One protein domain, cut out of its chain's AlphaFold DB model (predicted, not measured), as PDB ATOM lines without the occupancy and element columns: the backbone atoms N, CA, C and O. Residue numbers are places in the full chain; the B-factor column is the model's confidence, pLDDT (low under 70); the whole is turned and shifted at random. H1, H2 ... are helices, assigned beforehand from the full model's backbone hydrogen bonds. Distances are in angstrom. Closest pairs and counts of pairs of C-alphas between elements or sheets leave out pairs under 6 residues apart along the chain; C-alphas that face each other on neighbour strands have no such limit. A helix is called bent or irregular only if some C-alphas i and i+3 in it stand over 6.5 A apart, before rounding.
ATOM      1  N   PHE A  32     -52.189  35.178 -12.216       95.06
ATOM      2  CA  PHE A  32     -51.766  34.442 -13.408       95.06
ATOM      3  C   PHE A  32     -52.812  34.529 -14.523       95.06
ATOM      4  O   PHE A  32     -52.480  34.961 -15.623       95.06
ATOM      5  N   LEU A  33     -54.074  34.195 -14.230       96.38
ATOM      6  CA  LEU A  33     -55.151  34.229 -15.224       96.38
ATOM      7  C   LEU A  33     -55.367  35.636 -15.794       96.38
ATOM      8  O   LEU A  33     -55.475  35.787 -17.008       96.38
ATOM      9  N   VAL A  34     -55.357  36.668 -14.943       95.25
ATOM     10  CA  VAL A  34     -55.477  38.070 -15.376       95.25
ATOM     11  C   VAL A  34     -54.321  38.460 -16.297       95.25
ATOM     12  O   VAL A  34     -54.550  39.046 -17.353       95.25
ATOM     13  N   CYS A  35     -53.082  38.111 -15.939       96.31
ATOM     14  CA  CYS A  35     -51.912  38.425 -16.756       96.31
ATOM     15  C   CYS A  35     -51.929  37.683 -18.098       96.31
ATOM     16  O   CYS A  35     -51.618  38.288 -19.122       96.31
ATOM     17  N   VAL A  36     -52.304  36.398 -18.113       97.81
ATOM     18  CA  VAL A  36     -52.436  35.607 -19.348       97.81
ATOM     19  C   VAL A  36     -53.495  36.218 -20.252       97.81
ATOM     20  O   VAL A  36     -53.214  36.493 -21.416       97.81
ATOM     21  N   PHE A  37     -54.684  36.486 -19.713       97.75
ATOM     22  CA  PHE A  37     -55.792  37.040 -20.480       97.75
ATOM     23  C   PHE A  37     -55.463  38.426 -21.045       97.75
ATOM     24  O   PHE A  37     -55.655  38.665 -22.233       97.75
ATOM     25  N   ALA A  38     -54.892  39.320 -20.232       97.31
ATOM     26  CA  ALA A  38     -54.490  40.646 -20.689       97.31
ATOM     27  C   ALA A  38     -53.406  40.579 -21.774       97.31
ATOM     28  O   ALA A  38     -53.514  41.251 -22.796       97.31
ATOM     29  N   THR A  39     -52.385  39.735 -21.592       97.31
ATOM     30  CA  THR A  39     -51.318  39.552 -22.591       97.31
ATOM     31  C   THR A  39     -51.882  39.001 -23.900       97.31
ATOM     32  O   THR A  39     -51.530  39.486 -24.974       97.31
ATOM     33  N   TRP A  40     -52.796  38.033 -23.818       97.38
ATOM     34  CA  TRP A  40     -53.494  37.484 -24.975       97.38
ATOM     35  C   TRP A  40     -54.322  38.546 -25.707       97.38
ATOM     36  O   TRP A  40     -54.221  38.646 -26.928       97.38
ATOM     37  N   LEU A  41     -55.063  39.393 -24.984       97.25
ATOM     38  CA  LEU A  41     -55.808  40.503 -25.584       97.25
ATOM     39  C   LEU A  41     -54.897  41.494 -26.314       97.25
ATOM     40  O   LEU A  41     -55.231  41.909 -27.419       97.25
ATOM     41  N   VAL A  42     -53.739  41.847 -25.744       96.88
ATOM     42  CA  VAL A  42     -52.773  42.730 -26.423       96.88
ATOM     43  C   VAL A  42     -52.270  42.108 -27.728       96.88
ATOM     44  O   VAL A  42     -52.118  42.822 -28.719       96.88
ATOM     45  N   ILE A  43     -52.052  40.790 -27.758       95.44
ATOM     46  CA  ILE A  43     -51.684  40.074 -28.990       95.44
ATOM     47  C   ILE A  43     -52.810  40.179 -30.026       95.44
ATOM     48  O   ILE A  43     -52.532  40.547 -31.165       95.44
ATOM     49  N   GLN A  44     -54.069  39.933 -29.636       95.50
ATOM     50  CA  GLN A  44     -55.203  40.034 -30.566       95.50
ATOM     51  C   GLN A  44     -55.407  41.456 -31.093       95.50
ATOM     52  O   GLN A  44     -55.693  41.639 -32.271       95.50
ATOM     53  N   LEU A  45     -55.192  42.473 -30.255       95.38
ATOM     54  CA  LEU A  45     -55.241  43.867 -30.694       95.38
ATOM     55  C   LEU A  45     -54.186  44.157 -31.773       95.38
ATOM     56  O   LEU A  45     -54.456  44.881 -32.727       95.38
ATOM     57  N   GLY A  46     -52.988  43.587 -31.621       93.44
ATOM     58  CA  GLY A  46     -51.908  43.731 -32.594       93.44
ATOM     59  C   GLY A  46     -52.226  43.064 -33.925       93.44
ATOM     60  O   GLY A  46     -51.986  43.660 -34.969       93.44
ATOM     61  N   VAL A  47     -52.804  41.860 -33.879       93.06
ATOM     62  CA  VAL A  47     -53.295  41.142 -35.066       93.06
ATOM     63  C   VAL A  47     -54.338  41.980 -35.797       93.06
ATOM     64  O   VAL A  47     -54.177  42.252 -36.979       93.06
ATOM     65  N   TRP A  48     -55.340  42.479 -35.070       92.94
ATOM     66  CA  TRP A  48     -56.408  43.294 -35.642       92.94
ATOM     67  C   TRP A  48     -55.890  44.572 -36.319       92.94
ATOM     68  O   TRP A  48     -56.318  44.905 -37.418       92.94
ATOM     69  N   ILE A  49     -54.923  45.268 -35.714       92.56
ATOM     70  CA  ILE A  49     -54.330  46.470 -36.325       92.56
ATOM     71  C   ILE A  49     -53.542  46.136 -37.594       92.56
ATOM     72  O   ILE A  49     -53.606  46.896 -38.559       92.56
ATOM     73  N   VAL A  50     -52.790  45.031 -37.602       90.75
ATOM     74  CA  VAL A  50     -52.065  44.593 -38.804       90.75
ATOM     75  C   VAL A  50     -53.043  44.254 -39.922       90.75
ATOM     76  O   VAL A  50     -52.785  44.629 -41.064       90.75
ATOM     77  N   GLU A  51     -54.172  43.625 -39.598       91.44
ATOM     78  CA  GLU A  51     -55.212  43.334 -40.581       91.44
ATOM     79  C   GLU A  51     -55.795  44.605 -41.184       91.44
ATOM     80  O   GLU A  51     -55.751  44.782 -42.397       91.44
ATOM     81  N   MET A  52     -56.202  45.561 -40.345       91.88
ATOM     82  CA  MET A  52     -56.705  46.849 -40.830       91.88
ATOM     83  C   MET A  52     -55.695  47.574 -41.725       91.88
ATOM     84  O   MET A  52     -56.078  48.222 -42.693       91.88
ATOM     85  N   GLN A  53     -54.398  47.492 -41.413       91.94
ATOM     86  CA  GLN A  53     -53.352  48.094 -42.244       91.94
ATOM     87  C   GLN A  53     -53.226  47.403 -43.605       91.94
ATOM     88  O   GLN A  53     -53.012  48.085 -44.607       91.94
ATOM     89  N   ARG A  54     -53.353  46.073 -43.654       91.06
ATOM     90  CA  ARG A  54     -53.309  45.296 -44.902       91.06
ATOM     91  C   ARG A  54     -54.541  45.542 -45.756       91.06
ATOM     92  O   ARG A  54     -54.393  45.807 -46.944       91.06
ATOM     93  N   GLU A  55     -55.723  45.526 -45.151       91.81
ATOM     94  CA  GLU A  55     -56.980  45.850 -45.824       91.81
ATOM     95  C   GLU A  55     -56.958  47.279 -46.372       91.81
ATOM     96  O   GLU A  55     -57.261  47.486 -47.543       91.81
ATOM     97  N   ALA A  56     -56.518  48.261 -45.577       92.62
ATOM     98  CA  ALA A  56     -56.399  49.646 -46.026       92.62
ATOM     99  C   ALA A  56     -55.374  49.807 -47.160       92.62
ATOM    100  O   ALA A  56     -55.597  50.582 -48.089       92.62
ATOM    101  N   HIS A  57     -54.259  49.075 -47.107       93.50
ATOM    102  CA  HIS A  57     -53.279  49.080 -48.190       93.50
ATOM    103  C   HIS A  57     -53.844  48.452 -49.468       93.50
ATOM    104  O   HIS A  57     -53.696  49.030 -50.539       93.50
ATOM    105  N   LEU A  58     -54.543  47.320 -49.367       93.06
ATOM    106  CA  LEU A  58     -55.186  46.681 -50.515       93.06
ATOM    107  C   LEU A  58     -56.284  47.574 -51.117       93.06
ATOM    108  O   LEU A  58     -56.348  47.732 -52.332       93.06
ATOM    109  N   ALA A  59     -57.090  48.219 -50.271       92.56
ATOM    110  CA  ALA A  59     -58.121  49.165 -50.687       92.56
ATOM    111  C   ALA A  59     -57.545  50.431 -51.340       92.56
ATOM    112  O   ALA A  59     -58.218  51.057 -52.146       92.56
ATOM    113  N   SER A  60     -56.293  50.807 -51.051       93.94
ATOM    114  CA  SER A  60     -55.666  51.978 -51.684       93.94
ATOM    115  C   SER A  60     -55.408  51.818 -53.189       93.94
ATOM    116  O   SER A  60     -55.139  52.813 -53.859       93.94
ATOM    117  N   PHE A  61     -55.502  50.592 -53.718       94.00
ATOM    118  CA  PHE A  61     -55.406  50.308 -55.152       94.00
ATOM    119  C   PHE A  61     -56.750  50.406 -55.890       94.00
ATOM    120  O   PHE A  61     -56.740  50.411 -57.115       94.00
ATOM    121  N   ASP A  62     -57.875  50.474 -55.174       93.44
ATOM    122  CA  ASP A  62     -59.200  50.735 -55.748       93.44
ATOM    123  C   ASP A  62     -59.322  52.248 -55.991       93.44
ATOM    124  O   ASP A  62     -59.602  53.034 -55.081       93.44
ATOM    125  N   LEU A  63     -58.987  52.676 -57.210       92.12
ATOM    126  CA  LEU A  63     -58.868  54.089 -57.572       92.12
ATOM    127  C   LEU A  63     -60.235  54.712 -57.844       92.12
ATOM    128  O   LEU A  63     -60.412  55.919 -57.645       92.12
ATOM    129  N   THR A  89     -52.302  32.636 -42.822       85.56
ATOM    130  CA  THR A  89     -52.219  31.526 -41.862       85.56
ATOM    131  C   THR A  89     -51.760  32.007 -40.476       85.56
ATOM    132  O   THR A  89     -52.188  31.474 -39.451       85.56
ATOM    133  N   ALA A  90     -50.891  33.024 -40.429       82.56
ATOM    134  CA  ALA A  90     -50.352  33.553 -39.181       82.56
ATOM    135  C   ALA A  90     -51.438  34.231 -38.336       82.56
ATOM    136  O   ALA A  90     -51.531  33.943 -37.141       82.56
ATOM    137  N   GLN A  91     -52.277  35.077 -38.940       86.56
ATOM    138  CA  GLN A  91     -53.388  35.700 -38.227       86.56
ATOM    139  C   GLN A  91     -54.484  34.692 -37.871       86.56
ATOM    140  O   GLN A  91     -54.975  34.711 -36.743       86.56
ATOM    141  N   ALA A  92     -54.800  33.747 -38.763       91.06
ATOM    142  CA  ALA A  92     -55.799  32.709 -38.494       91.06
ATOM    143  C   ALA A  92     -55.446  31.851 -37.264       91.06
ATOM    144  O   ALA A  92     -56.317  31.473 -36.479       91.06
ATOM    145  N   LEU A  93     -54.157  31.562 -37.062       94.06
ATOM    146  CA  LEU A  93     -53.673  30.787 -35.918       94.06
ATOM    147  C   LEU A  93     -53.324  31.644 -34.693       94.06
ATOM    148  O   LEU A  93     -53.035  31.085 -33.627       94.06
ATOM    149  N   ALA A  94     -53.345  32.974 -34.798       93.88
ATOM    150  CA  ALA A  94     -52.952  33.879 -33.719       93.88
ATOM    151  C   ALA A  94     -53.785  33.737 -32.428       93.88
ATOM    152  O   ALA A  94     -53.196  33.829 -31.345       93.88
ATOM    153  N   PRO A  95     -55.106  33.445 -32.462       95.44
ATOM    154  CA  PRO A  95     -55.879  33.184 -31.248       95.44
ATOM    155  C   PRO A  95     -55.323  32.026 -30.418       95.44
ATOM    156  O   PRO A  95     -55.169  32.155 -29.202       95.44
ATOM    157  N   VAL A  96     -54.969  30.921 -31.080       96.62
ATOM    158  CA  VAL A  96     -54.489  29.692 -30.432       96.62
ATOM    159  C   VAL A  96     -53.017  29.820 -30.048       96.62
ATOM    160  O   VAL A  96     -52.649  29.618 -28.891       96.62
ATOM    161  N   THR A  97     -52.164  30.197 -31.000       95.75
ATOM    162  CA  THR A  97     -50.715  30.322 -30.771       95.75
ATOM    163  C   THR A  97     -50.391  31.436 -29.773       95.75
ATOM    164  O   THR A  97     -49.556  31.242 -28.887       95.75
ATOM    165  N   GLY A  98     -51.111  32.559 -29.830       95.69
ATOM    166  CA  GLY A  98     -50.993  33.654 -28.872       95.69
ATOM    167  C   GLY A  98     -51.413  33.259 -27.455       95.69
ATOM    168  O   GLY A  98     -50.788  33.704 -26.493       95.69
ATOM    169  N   ALA A  99     -52.422  32.394 -27.300       96.94
ATOM    170  CA  ALA A  99     -52.841  31.898 -25.986       96.94
ATOM    171  C   ALA A  99     -51.769  30.996 -25.362       96.94
ATOM    172  O   ALA A  99     -51.405  31.182 -24.199       96.94
ATOM    173  N   ILE A 100     -51.211  30.072 -26.150       97.94
ATOM    174  CA  ILE A 100     -50.107  29.203 -25.719       97.94
ATOM    175  C   ILE A 100     -48.900  30.052 -25.304       97.94
ATOM    176  O   ILE A 100     -48.349  29.855 -24.219       97.94
ATOM    177  N   PHE A 101     -48.525  31.036 -26.127       96.56
ATOM    178  CA  PHE A 101     -47.440  31.959 -25.808       96.56
ATOM    179  C   PHE A 101     -47.694  32.708 -24.494       96.56
ATOM    180  O   PHE A 101     -46.821  32.725 -23.628       96.56
ATOM    181  N   ALA A 102     -48.885  33.288 -24.310       97.62
ATOM    182  CA  ALA A 102     -49.224  34.041 -23.105       97.62
ATOM    183  C   ALA A 102     -49.120  33.177 -21.837       97.62
ATOM    184  O   ALA A 102     -48.560  33.623 -20.836       97.62
ATOM    185  N   VAL A 103     -49.594  31.928 -21.887       98.06
ATOM    186  CA  VAL A 103     -49.494  30.967 -20.775       98.06
ATOM    187  C   VAL A 103     -48.038  30.688 -20.408       98.06
ATOM    188  O   VAL A 103     -47.662  30.829 -19.242       98.06
ATOM    189  N   VAL A 104     -47.211  30.324 -21.391       98.00
ATOM    190  CA  VAL A 104     -45.796  29.988 -21.162       98.00
ATOM    191  C   VAL A 104     -45.025  31.205 -20.657       98.00
ATOM    192  O   VAL A 104     -44.283  31.110 -19.678       98.00
ATOM    193  N   TYR A 105     -45.234  32.362 -21.285       96.94
ATOM    194  CA  TYR A 105     -44.536  33.596 -20.951       96.94
ATOM    195  C   TYR A 105     -44.853  34.072 -19.528       96.94
ATOM    196  O   TYR A 105     -43.947  34.276 -18.716       96.94
ATOM    197  N   VAL A 106     -46.139  34.188 -19.186       97.31
ATOM    198  CA  VAL A 106     -46.569  34.624 -17.849       97.31
ATOM    199  C   VAL A 106     -46.190  33.591 -16.785       97.31
ATOM    200  O   VAL A 106     -45.758  33.967 -15.692       97.31
ATOM    201  N   GLY A 107     -46.298  32.297 -17.101       96.44
ATOM    202  CA  GLY A 107     -45.864  31.215 -16.218       96.44
ATOM    203  C   GLY A 107     -44.382  31.333 -15.863       96.44
ATOM    204  O   GLY A 107     -44.029  31.331 -14.682       96.44
ATOM    205  N   GLY A 108     -43.526  31.542 -16.867       96.50
ATOM    206  CA  GLY A 108     -42.094  31.775 -16.674       96.50
ATOM    207  C   GLY A 108     -41.800  32.977 -15.770       96.50
ATOM    208  O   GLY A 108     -41.021  32.859 -14.823       96.50
ATOM    209  N   LEU A 109     -42.474  34.110 -15.988       95.69
ATOM    210  CA  LEU A 109     -42.309  35.307 -15.151       95.69
ATOM    211  C   LEU A 109     -42.690  35.060 -13.684       95.69
ATOM    212  O   LEU A 109     -41.990  35.509 -12.771       95.69
ATOM    213  N   LEU A 110     -43.778  34.329 -13.430       92.75
ATOM    214  CA  LEU A 110     -44.187  34.002 -12.065       92.75
ATOM    215  C   LEU A 110     -43.235  33.022 -11.381       92.75
ATOM    216  O   LEU A 110     -42.973  33.198 -10.190       92.75
ATOM    217  N   ILE A 111     -42.691  32.044 -12.111       94.12
ATOM    218  CA  ILE A 111     -41.661  31.134 -11.595       94.12
ATOM    219  C   ILE A 111     -40.429  31.941 -11.173       94.12
ATOM    220  O   ILE A 111     -39.986  31.820 -10.032       94.12
ATOM    221  N   VAL A 112     -39.935  32.844 -12.025       93.69
ATOM    222  CA  VAL A 112     -38.813  33.738 -11.683       93.69
ATOM    223  C   VAL A 112     -39.132  34.569 -10.434       93.69
ATOM    224  O   VAL A 112     -38.323  34.635  -9.506       93.69
ATOM    225  N   ARG A 113     -40.342  35.139 -10.341       89.94
ATOM    226  CA  ARG A 113     -40.800  35.889  -9.154       89.94
ATOM    227  C   ARG A 113     -40.817  35.038  -7.879       89.94
ATOM    228  O   ARG A 113     -40.605  35.571  -6.788       89.94
ATOM    229  N   GLN A 114     -41.142  33.751  -7.976       87.69
ATOM    230  CA  GLN A 114     -41.130  32.827  -6.839       87.69
ATOM    231  C   GLN A 114     -39.699  32.454  -6.439       87.69
ATOM    232  O   GLN A 114     -39.378  32.538  -5.257       87.69
ATOM    233  N   LEU A 115     -38.824  32.151  -7.401       92.56
ATOM    234  CA  LEU A 115     -37.411  31.851  -7.147       92.56
ATOM    235  C   LEU A 115     -36.695  33.009  -6.440       92.56
ATOM    236  O   LEU A 115     -36.007  32.788  -5.447       92.56
ATOM    237  N   ILE A 116     -36.922  34.254  -6.874       91.62
ATOM    238  CA  ILE A 116     -36.358  35.447  -6.215       91.62
ATOM    239  C   ILE A 116     -36.829  35.556  -4.757       91.62
ATOM    240  O   ILE A 116     -36.053  35.946  -3.886       91.62
ATOM    241  N   ARG A 117     -38.094  35.219  -4.473       87.19
ATOM    242  CA  ARG A 117     -38.627  35.233  -3.103       87.19
ATOM    243  C   ARG A 117     -38.029  34.130  -2.236       87.19
ATOM    244  O   ARG A 117     -37.748  34.392  -1.078       87.19
ATOM    245  N   LEU A 118     -37.798  32.943  -2.795       90.38
ATOM    246  CA  LEU A 118     -37.126  31.854  -2.084       90.38
ATOM    247  C   LEU A 118     -35.689  32.235  -1.714       90.38
ATOM    248  O   LEU A 118     -35.323  32.090  -0.558       90.38
ATOM    249  N   ILE A 119     -34.914  32.798  -2.650       92.75
ATOM    250  CA  ILE A 119     -33.522  33.218  -2.400       92.75
ATOM    251  C   ILE A 119     -33.438  34.303  -1.320       92.75
ATOM    252  O   ILE A 119     -32.527  34.279  -0.509       92.75
ATOM    253  N   LYS A 120     -34.375  35.259  -1.300       85.88
ATOM    254  CA  LYS A 120     -34.390  36.338  -0.297       85.88
ATOM    255  C   LYS A 120     -34.829  35.894   1.103       85.88
ATOM    256  O   LYS A 120     -34.628  36.651   2.046       85.88
ATOM    257  N   ASN A 121     -35.477  34.737   1.217       74.56
ATOM    258  CA  ASN A 121     -35.989  34.204   2.480       74.56
ATOM    259  C   ASN A 121     -35.048  33.164   3.122       74.56
ATOM    260  O   ASN A 121     -35.368  32.674   4.204       74.56
ATOM    261  N   VAL A 122     -33.947  32.809   2.450       62.59
ATOM    262  CA  VAL A 122     -32.832  32.000   2.978       62.59
ATOM    263  C   VAL A 122     -31.777  32.936   3.549       62.59
ATOM    264  O   VAL A 122     -31.271  32.624   4.647       62.59
TER     265      VAL A 122
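What this domain is: This is residues 32 to 63 and 89 to 122 of the 122 residues of an uncharacterized protein of Moraxella sp. RCAD0137 (UniProt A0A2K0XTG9). Two long helices, H1 then H2, run opposite ways side by side for part of their length, with a free arm sticking out at each end of a rod. The arms are residues 52 to 63, of which 52 to 59 belong to H1, and 111 to 122, of which 111 to 120 belong to H2. The printed part has 66 residues, is all helix with no named strand, and is extended, with a radius of gyration of the C-alphas of 18.0 A and spans of 69 by 18 by 16 A.

How they stand to each other: H1, residues 32 to 59, and H2, residues 89 to 120, touch; their closest C-alphas, of Val 36 and Ala 102, are 5.2 A apart. Their tilt is shallow at 33 degrees, only just short of steep. Every O i to N i+4 pair is within hydrogen-bond range in H1, and 26 of 28 are in H2.

Where its parts are: H1 begins at C-alpha 32 (-51.766, 34.442, -13.408) and is 40.6 A long. H2, 45.5 A long, ends at C-alpha 120 (-34.390, 36.338, -0.297). H2 is irregular, with C-alphas 92 and 95 7.3 A apart, and has a kink of 54 degrees near residue 96.

The domain as a whole: Residues 64 to 88 are not printed; C-alphas 63 and 89 are 28.3 A apart across the cut. Mean pLDDT of the printed part is 93.0; residue 122 is under 70.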